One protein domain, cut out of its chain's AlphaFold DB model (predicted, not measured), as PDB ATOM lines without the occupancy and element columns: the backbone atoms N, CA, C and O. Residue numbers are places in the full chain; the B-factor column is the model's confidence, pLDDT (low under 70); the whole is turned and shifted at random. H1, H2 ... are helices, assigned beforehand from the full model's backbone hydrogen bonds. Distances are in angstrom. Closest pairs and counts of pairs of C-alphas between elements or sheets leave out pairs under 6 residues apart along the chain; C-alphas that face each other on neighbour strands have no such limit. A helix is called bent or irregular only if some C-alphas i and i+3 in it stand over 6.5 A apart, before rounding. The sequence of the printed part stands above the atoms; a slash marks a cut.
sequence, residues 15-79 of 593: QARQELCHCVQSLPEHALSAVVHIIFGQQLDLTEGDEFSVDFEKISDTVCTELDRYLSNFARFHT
ATOM      1  N   GLN A  15     -74.014  22.418  12.342       95.38
ATOM      2  CA  GLN A  15     -75.023  22.429  11.283       95.38
ATOM      3  C   GLN A  15     -74.900  23.667  10.379       95.38
ATOM      4  O   GLN A  15     -74.937  23.531   9.162       95.38
ATOM      5  N   ALA A  16     -74.672  24.856  10.950       95.50
ATOM      6  CA  ALA A  16     -74.486  26.075  10.161       95.50
ATOM      7  C   ALA A  16     -73.221  26.011   9.286       95.50
ATOM      8  O   ALA A  16     -73.221  26.486   8.153       95.50
ATOM      9  N   ARG A  17     -72.143  25.386   9.780       96.94
ATOM     10  CA  ARG A  17     -70.907  25.170   9.006       96.94
ATOM     11  C   ARG A  17     -71.116  24.195   7.843       96.94
ATOM     12  O   ARG A  17     -70.573  24.427   6.767       96.94
ATOM     13  N   GLN A  18     -71.927  23.153   8.037       96.00
ATOM     14  CA  GLN A  18     -72.309  22.216   6.973       96.00
ATOM     15  C   GLN A  18     -73.176  22.892   5.899       96.00
ATOM     16  O   GLN A  18     -72.921  22.729   4.708       96.00
ATOM     17  N   GLU A  19     -74.144  23.720   6.300       95.88
ATOM     18  CA  GLU A  19     -74.951  24.515   5.363       95.88
ATOM     19  C   GLU A  19     -74.080  25.492   4.554       95.88
ATOM     20  O   GLU A  19     -74.224  25.590   3.333       95.88
ATOM     21  N   LEU A  20     -73.120  26.157   5.210       96.62
ATOM     22  CA  LEU A  20     -72.149  27.036   4.555       96.62
ATOM     23  C   LEU A  20     -71.285  26.279   3.534       96.62
ATOM     24  O   LEU A  20     -71.080  26.773   2.426       96.62
ATOM     25  N   CYS A  21     -70.819  25.075   3.883       96.94
ATOM     26  CA  CYS A  21     -70.060  24.203   2.985       96.94
ATOM     27  C   CYS A  21     -70.870  23.858   1.725       96.94
ATOM     28  O   CYS A  21     -70.389  24.065   0.610       96.94
ATOM     29  N   HIS A  22     -72.130  23.445   1.889       96.31
ATOM     30  CA  HIS A  22     -73.021  23.145   0.766       96.31
ATOM     31  C   HIS A  22     -73.263  24.377  -0.128       96.31
ATOM     32  O   HIS A  22     -73.292  24.273  -1.354       96.31
ATOM     33  N   CYS A  23     -73.397  25.570   0.462       96.94
ATOM     34  CA  CYS A  23     -73.551  26.808  -0.306       96.94
ATOM     35  C   CYS A  23     -72.299  27.126  -1.129       96.94
ATOM     36  O   CYS A  23     -72.418  27.482  -2.300       96.94
ATOM     37  N   VAL A  24     -71.109  26.955  -0.547       96.81
ATOM     38  CA  VAL A  24     -69.833  27.144  -1.252       96.81
ATOM     39  C   VAL A  24     -69.675  26.148  -2.402       96.81
ATOM     40  O   VAL A  24     -69.292  26.561  -3.491       96.81
ATOM     41  N   GLN A  25     -70.023  24.874  -2.204       95.00
ATOM     42  CA  GLN A  25     -69.965  23.846  -3.255       95.00
ATOM     43  C   GLN A  25     -70.907  24.134  -4.432       95.00
ATOM     44  O   GLN A  25     -70.637  23.721  -5.555       95.00
ATOM     45  N   SER A  26     -72.006  24.852  -4.190       95.56
ATOM     46  CA  SER A  26     -72.967  25.233  -5.232       95.56
ATOM     47  C   SER A  26     -72.587  26.495  -6.018       95.56
ATOM     48  O   SER A  26     -73.309  26.882  -6.940       95.56
ATOM     49  N   LEU A  27     -71.492  27.173  -5.652       95.56
ATOM     50  CA  LEU A  27     -71.049  28.374  -6.353       95.56
ATOM     51  C   LEU A  27     -70.465  28.040  -7.733       95.56
ATOM     52  O   LEU A  27     -69.797  27.021  -7.896       95.56
ATOM     53  N   PRO A  28     -70.646  28.927  -8.727       95.31
ATOM     54  CA  PRO A  28     -69.964  28.783 -10.004       95.31
ATOM     55  C   PRO A  28     -68.452  28.994  -9.841       95.31
ATOM     56  O   PRO A  28     -68.008  29.756  -8.983       95.31
ATOM     57  N   GLU A  29     -67.670  28.379 -10.725       90.94
ATOM     58  CA  GLU A  29     -66.201  28.332 -10.663       90.94
ATOM     59  C   GLU A  29     -65.539  29.709 -10.474       90.94
ATOM     60  O   GLU A  29     -64.697  29.893  -9.596       90.94
ATOM     61  N   HIS A  30     -66.003  30.732 -11.198       92.19
ATOM     62  CA  HIS A  30     -65.469  32.096 -11.090       92.19
ATOM     63  C   HIS A  30     -65.661  32.741  -9.700       92.19
ATOM     64  O   HIS A  30     -64.941  33.676  -9.350       92.19
ATOM     65  N   ALA A  31     -66.622  32.270  -8.902       95.06
ATOM     66  CA  ALA A  31     -66.861  32.747  -7.541       95.06
ATOM     67  C   ALA A  31     -66.007  32.004  -6.498       95.06
ATOM     68  O   ALA A  31     -65.755  32.541  -5.415       95.06
ATOM     69  N   LEU A  32     -65.506  30.805  -6.826       93.94
ATOM     70  CA  LEU A  32     -64.669  30.011  -5.924       93.94
ATOM     71  C   LEU A  32     -63.331  30.700  -5.634       93.94
ATOM     72  O   LEU A  32     -62.864  30.656  -4.500       93.94
ATOM     73  N   SER A  33     -62.763  31.443  -6.589       91.38
ATOM     74  CA  SER A  33     -61.532  32.223  -6.367       91.38
ATOM     75  C   SER A  33     -61.651  33.191  -5.175       91.38
ATOM     76  O   SER A  33     -60.762  33.267  -4.321       91.38
ATOM     77  N   ALA A  34     -62.787  33.881  -5.040       94.69
ATOM     78  CA  ALA A  34     -63.027  34.780  -3.913       94.69
ATOM     79  C   ALA A  34     -63.169  34.019  -2.584       94.69
ATOM     80  O   ALA A  34     -62.683  34.488  -1.555       94.69
ATOM     81  N   VAL A  35     -63.783  32.831  -2.606       95.94
ATOM     82  CA  VAL A  35     -63.889  31.945  -1.437       95.94
ATOM     83  C   VAL A  35     -62.506  31.510  -0.951       95.94
ATOM     84  O   VAL A  35     -62.224  31.615   0.243       95.94
ATOM     85  N   VAL A  36     -61.614  31.106  -1.861       94.88
ATOM     86  CA  VAL A  36     -60.230  30.729  -1.523       94.88
ATOM     87  C   VAL A  36     -59.492  31.906  -0.887       94.88
ATOM     88  O   VAL A  36     -58.857  31.755   0.158       94.88
ATOM     89  N   HIS A  37     -59.640  33.111  -1.440       94.12
ATOM     90  CA  HIS A  37     -59.046  34.311  -0.853       94.12
ATOM     91  C   HIS A  37     -59.595  34.658   0.535       94.12
ATOM     92  O   HIS A  37     -58.847  35.188   1.357       94.12
ATOM     93  N   ILE A  38     -60.865  34.371   0.823       96.00
ATOM     94  CA  ILE A  38     -61.441  34.581   2.158       96.00
ATOM     95  C   ILE A  38     -60.893  33.546   3.151       96.00
ATOM     96  O   ILE A  38     -60.542  33.912   4.273       96.00
ATOM     97  N   ILE A  39     -60.776  32.277   2.744       95.50
ATOM     98  CA  ILE A  39     -60.328  31.181   3.617       95.50
ATOM     99  C   ILE A  39     -58.836  31.289   3.937       95.50
ATOM    100  O   ILE A  39     -58.440  31.178   5.099       95.50
ATOM    101  N   PHE A  40     -58.007  31.529   2.922       93.44
ATOM    102  CA  PHE A  40     -56.551  31.483   3.051       93.44
ATOM    103  C   PHE A  40     -55.877  32.866   3.060       93.44
ATOM    104  O   PHE A  40     -54.688  32.984   3.369       93.44
ATOM    105  N   GLY A  41     -56.624  33.932   2.765       91.06
ATOM    106  CA  GLY A  41     -56.119  35.302   2.677       91.06
ATOM    107  C   GLY A  41     -55.447  35.640   1.338       91.06
ATOM    108  O   GLY A  41     -55.228  34.798   0.472       91.06
ATOM    109  N   GLN A  42     -55.053  36.909   1.172       77.19
ATOM    110  CA  GLN A  42     -54.369  37.428  -0.032       77.19
ATOM    111  C   GLN A  42     -52.888  37.003  -0.158       77.19
ATOM    112  O   GLN A  42     -52.150  37.581  -0.949       77.19
ATOM    113  N   GLN A  43     -52.406  36.077   0.676       62.59
ATOM    114  CA  GLN A  43     -50.979  35.728   0.753       62.59
ATOM    115  C   GLN A  43     -50.595  34.480  -0.048       62.59
ATOM    116  O   GLN A  43     -49.413  34.141  -0.065       62.59
ATOM    117  N   LEU A  44     -51.559  33.807  -0.680       69.12
ATOM    118  CA  LEU A  44     -51.283  32.675  -1.556       69.12
ATOM    119  C   LEU A  44     -51.134  33.154  -3.002       69.12
ATOM    120  O   LEU A  44     -52.061  33.740  -3.562       69.12
ATOM    121  N   ASP A  45     -49.968  32.876  -3.584       73.00
ATOM    122  CA  ASP A  45     -49.742  32.922  -5.029       73.00
ATOM    123  C   ASP A  45     -50.415  31.679  -5.638       73.00
ATOM    124  O   ASP A  45     -49.751  30.677  -5.893       73.00
ATOM    125  N   LEU A  46     -51.746  31.709  -5.759       78.00
ATOM    126  CA  LEU A  46     -52.525  30.623  -6.361       78.00
ATOM    127  C   LEU A  46     -52.300  30.624  -7.871       78.00
ATOM    128  O   LEU A  46     -52.471  31.662  -8.519       78.00
ATOM    129  N   THR A  47     -51.923  29.473  -8.415       77.25
ATOM    130  CA  THR A  47     -51.846  29.251  -9.859       77.25
ATOM    131  C   THR A  47     -53.132  28.607 -10.369       77.25
ATOM    132  O   THR A  47     -53.821  27.889  -9.644       77.25
ATOM    133  N   GLU A  48     -53.501  28.910 -11.613       74.06
ATOM    134  CA  GLU A  48     -54.651  28.285 -12.271       74.06
ATOM    135  C   GLU A  48     -54.412  26.765 -12.353       74.06
ATOM    136  O   GLU A  48     -53.368  26.339 -12.844       74.06
ATOM    137  N   GLY A  49     -55.336  25.967 -11.805       78.56
ATOM    138  CA  GLY A  49     -55.210  24.505 -11.701       78.56
ATOM    139  C   GLY A  49     -54.842  23.952 -10.315       78.56
ATOM    140  O   GLY A  49     -54.795  22.735 -10.158       78.56
ATOM    141  N   ASP A  50     -54.614  24.794  -9.300       81.50
ATOM    142  CA  ASP A  50     -54.373  24.317  -7.930       81.50
ATOM    143  C   ASP A  50     -55.657  23.737  -7.295       81.50
ATOM    144  O   ASP A  50     -56.668  24.431  -7.156       81.50
ATOM    145  N   GLU A  51     -55.608  22.480  -6.840       85.56
ATOM    146  CA  GLU A  51     -56.699  21.831  -6.101       85.56
ATOM    147  C   GLU A  51     -56.551  22.046  -4.584       85.56
ATOM    148  O   GLU A  51     -55.466  21.903  -4.013       85.56
ATOM    149  N   PHE A  52     -57.648  22.383  -3.901       84.31
ATOM    150  CA  PHE A  52     -57.664  22.608  -2.455       84.31
ATOM    151  C   PHE A  52     -58.820  21.864  -1.783       84.31
ATOM    152  O   PHE A  52     -59.977  21.969  -2.181       84.31
ATOM    153  N   SER A  53     -58.506  21.170  -0.689       89.75
ATOM    154  CA  SER A  53     -59.499  20.590   0.215       89.75
ATOM    155  C   SER A  53     -59.602  21.442   1.476       89.75
ATOM    156  O   SER A  53     -58.589  21.784   2.095       89.75
ATOM    157  N   VAL A  54     -60.824  21.823   1.849       92.00
ATOM    158  CA  VAL A  54     -61.088  22.677   3.011       92.00
ATOM    159  C   VAL A  54     -61.971  21.941   4.006       92.00
ATOM    160  O   VAL A  54     -63.121  21.617   3.725       92.00
ATOM    161  N   ASP A  55     -61.446  21.762   5.216       95.38
ATOM    162  CA  ASP A  55     -62.196  21.245   6.357       95.38
ATOM    163  C   ASP A  55     -62.918  22.392   7.091       95.38
ATOM    164  O   ASP A  55     -62.314  23.132   7.877       95.38
ATOM    165  N   PHE A  56     -64.222  22.541   6.832       93.38
ATOM    166  CA  PHE A  56     -65.072  23.584   7.422       93.38
ATOM    167  C   PHE A  56     -65.234  23.473   8.947       93.38
ATOM    168  O   PHE A  56     -65.625  24.459   9.581       93.38
ATOM    169  N   GLU A  57     -64.895  22.339   9.571       91.44
ATOM    170  CA  GLU A  57     -64.896  22.209  11.034       91.44
ATOM    171  C   GLU A  57     -63.722  22.965  11.667       91.44
ATOM    172  O   GLU A  57     -63.844  23.502  12.768       91.44
ATOM    173  N   LYS A  58     -62.595  23.065  10.951       94.69
ATOM    174  CA  LYS A  58     -61.365  23.710  11.438       94.69
ATOM    175  C   LYS A  58     -61.276  25.204  11.115       94.69
ATOM    176  O   LYS A  58     -60.385  25.884  11.627       94.69
ATOM    177  N   ILE A  59     -62.173  25.732  10.279       95.38
ATOM    178  CA  ILE A  59     -62.199  27.158   9.915       95.38
ATOM    179  C   ILE A  59     -62.592  28.012  11.134       95.38
ATOM    180  O   ILE A  59     -63.453  27.637  11.930       95.38
ATOM    181  N   SER A  60     -61.985  29.190  11.298       96.38
ATOM    182  CA  SER A  60     -62.358  30.104  12.386       96.38
ATOM    183  C   SER A  60     -63.734  30.746  12.157       96.38
ATOM    184  O   SER A  60     -64.108  31.043  11.023       96.38
ATOM    185  N   ASP A  61     -64.468  31.041  13.235       95.75
ATOM    186  CA  ASP A  61     -65.790  31.695  13.159       95.75
ATOM    187  C   ASP A  61     -65.755  33.022  12.383       95.75
ATOM    188  O   ASP A  61     -66.717  33.400  11.712       95.75
ATOM    189  N   THR A  62     -64.627  33.737  12.440       94.94
ATOM    190  CA  THR A  62     -64.426  34.993  11.709       94.94
ATOM    191  C   THR A  62     -64.435  34.771  10.197       94.94
ATOM    192  O   THR A  62     -65.077  35.528   9.474       94.94
ATOM    193  N   VAL A  63     -63.772  33.713   9.723       95.94
ATOM    194  CA  VAL A  63     -63.744  33.353   8.297       95.94
ATOM    195  C   VAL A  63     -65.110  32.832   7.851       95.94
ATOM    196  O   VAL A  63     -65.588  33.242   6.798       95.94
ATOM    197  N   CYS A  64     -65.790  32.014   8.666       96.88
ATOM    198  CA  CYS A  64     -67.158  31.572   8.370       96.88
ATOM    199  C   CYS A  64     -68.127  32.759   8.224       96.88
ATOM    200  O   CYS A  64     -68.935  32.792   7.301       96.88
ATOM    201  N   THR A  65     -67.995  33.776   9.080       95.88
ATOM    202  CA  THR A  65     -68.819  34.995   9.023       95.88
ATOM    203  C   THR A  65     -68.561  35.818   7.756       95.88
ATOM    204  O   THR A  65     -69.502  36.336   7.154       95.88
ATOM    205  N   GLU A  66     -67.305  35.933   7.316       96.62
ATOM    206  CA  GLU A  66     -66.978  36.615   6.054       96.62
ATOM    207  C   GLU A  66     -67.438  35.823   4.821       96.62
ATOM    208  O   GLU A  66     -67.936  36.419   3.865       96.62
ATOM    209  N   LEU A  67     -67.359  34.489   4.855       97.25
ATOM    210  CA  LEU A  67     -67.907  33.632   3.798       97.25
ATOM    211  C   LEU A  67     -69.426  33.780   3.676       97.25
ATOM    212  O   LEU A  67     -69.931  33.994   2.576       97.25
ATOM    213  N   ASP A  68     -70.157  33.742   4.790       97.06
ATOM    214  CA  ASP A  68     -71.612  33.941   4.808       97.06
ATOM    215  C   ASP A  68     -72.014  35.318   4.263       97.06
ATOM    216  O   ASP A  68     -72.943  35.463   3.460       97.06
ATOM    217  N   ARG A  69     -71.246  36.348   4.634       96.25
ATOM    218  CA  ARG A  69     -71.411  37.706   4.112       96.25
ATOM    219  C   ARG A  69     -71.180  37.759   2.603       96.25
ATOM    220  O   ARG A  69     -71.940  38.429   1.899       96.25
ATOM    221  N   TYR A  70     -70.137  37.095   2.111       97.50
ATOM    222  CA  TYR A  70     -69.837  37.011   0.685       97.50
ATOM    223  C   TYR A  70     -70.974  36.320  -0.077       97.50
ATOM    224  O   TYR A  70     -71.514  36.913  -1.011       97.50
ATOM    225  N   LEU A  71     -71.414  35.145   0.379       96.69
ATOM    226  CA  LEU A  71     -72.507  34.375  -0.224       96.69
ATOM    227  C   LEU A  71     -73.827  35.154  -0.242       96.69
ATOM    228  O   LEU A  71     -74.500  35.226  -1.271       96.69
ATOM    229  N   SER A  72     -74.160  35.818   0.866       95.19
ATOM    230  CA  SER A  72     -75.346  36.676   0.973       95.19
ATOM    231  C   SER A  72     -75.335  37.824  -0.039       95.19
ATOM    232  O   SER A  72     -76.384  38.216  -0.556       95.19
ATOM    233  N   ASN A  73     -74.161  38.393  -0.328       95.69
ATOM    234  CA  ASN A  73     -74.022  39.430  -1.346       95.69
ATOM    235  C   ASN A  73     -74.075  38.835  -2.754       95.69
ATOM    236  O   ASN A  73     -74.789  39.369  -3.600       95.69
ATOM    237  N   PHE A  74     -73.382  37.721  -2.990       95.75
ATOM    238  CA  PHE A  74     -73.364  37.023  -4.273       95.75
ATOM    239  C   PHE A  74     -74.784  36.669  -4.738       95.75
ATOM    240  O   PHE A  74     -75.179  37.016  -5.853       95.75
ATOM    241  N   ALA A  75     -75.605  36.109  -3.842       93.88
ATOM    242  CA  ALA A  75     -77.005  35.794  -4.116       93.88
ATOM    243  C   ALA A  75     -77.823  37.033  -4.524       93.88
ATOM    244  O   ALA A  75     -78.624  36.965  -5.451       93.88
ATOM    245  N   ARG A  76     -77.598  38.189  -3.884       92.62
ATOM    246  CA  ARG A  76     -78.324  39.434  -4.199       92.62
ATOM    247  C   ARG A  76     -77.989  40.004  -5.573       92.62
ATOM    248  O   ARG A  76     -78.856  40.622  -6.184       92.62
ATOM    249  N   PHE A  77     -76.749  39.852  -6.030       87.44
ATOM    250  CA  PHE A  77     -76.305  40.417  -7.306       87.44
ATOM    251  C   PHE A  77     -76.547  39.485  -8.497       87.44
ATOM    252  O   PHE A  77     -76.662  39.973  -9.619       87.44
ATOM    253  N   HIS A  78     -76.683  38.176  -8.265       83.44
ATOM    254  CA  HIS A  78     -76.875  37.188  -9.332       83.44
ATOM    255  C   HIS A  78     -78.294  36.629  -9.457       83.44
ATOM    256  O   HIS A  78     -78.590  35.940 -10.433       83.44
ATOM    257  N   THR A  79     -79.224  36.993  -8.570       79.06
ATOM    258  CA  THR A  79     -80.651  36.862  -8.886       79.06
ATOM    259  C   THR A  79     -81.029  37.898  -9.943       79.06
ATOM    260  O   THR A  79     -81.375  39.035  -9.620       79.06
TER     261      THR A  79
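Overview. This is residues 15 to 79 of the 593 residues of the protein "Hypothetical protein" of Aureoumbra lagunensis (UniProt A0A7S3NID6). Three helices make a small, loosely fitted triangle: the long H3 has H2 beside it, running back the other way as a helical hairpin, and H1 crossing it at a steep tilt. From the end of H2 the chain swings away from H3 in a wide loop, residues 41 to 60, and comes back to the start of H3. The printed part has 65 residues, with three named helices in the order H1, H2, H3 and no named strand; the class is all helix. The whole is compact, with a radius of gyration of the C-alphas of 11.7 A, and the C-alphas span 28 by 28 by 17 A along their three main axes.

Along the chain. H3, the longest helix, holds residues 61 to 78 and is 25.7 A long from first to last C-alpha. It begins at C-alpha 61, at (-65.790, 31.695, 13.159), and ends at C-alpha 78, at (-76.875, 37.188, -9.332). H2 holds residues 29 to 40 and is 17.1 A long. It is neither bent nor irregular, but only just: C-alphas 30 and 33 are 6.2 A apart. H1 holds residues 15 to 25, is 15.5 A long, and begins at C-alpha 15, at (-75.023, 22.429, 11.283).

Arrangement. H3 and H2 touch, and their closest C-alphas, those of Val 63 and Ile 39, are 6.2 A apart. They form a hairpin, with a shallow tilt of 21 degrees, opposite ways. H3 touches H2 with residues 63 to 67 alone, and H2 touches H3 with residues 35 to 39 alone. H3 also touches H1, with residues 64 to 71 alone; the closest C-alphas, those of Asp 68 and Leu 20, are 6.9 A apart. H1 and H3 run the same way at a steep tilt of 48 degrees. H1 and H2 are close but not clearly touching: their closest C-alphas, those of Val 24 and Leu 32, are 7.5 A apart. These two run opposite ways at a steep tilt of 45 degrees. In H1 every O i to N i+4 pair is within hydrogen-bond range; in H2 6 of 8 are, and in H3 13 of 14.

Size, cuts and confidence. The two C-alphas farthest apart in the domain, those of Gln 15 and Thr 47, are 32.1 A apart. The printed part has no cut. The link from H1 to H2 is tight, with 3 residues, and the link from H2 to H3 is long, with 20 residues. In that long link, the C-alphas of residues 41 to 60 lie 9 to 17 A from the mean of all C-alphas. The mean pLDDT of the printed part is 91.3, and residues 43 to 44 are under 70.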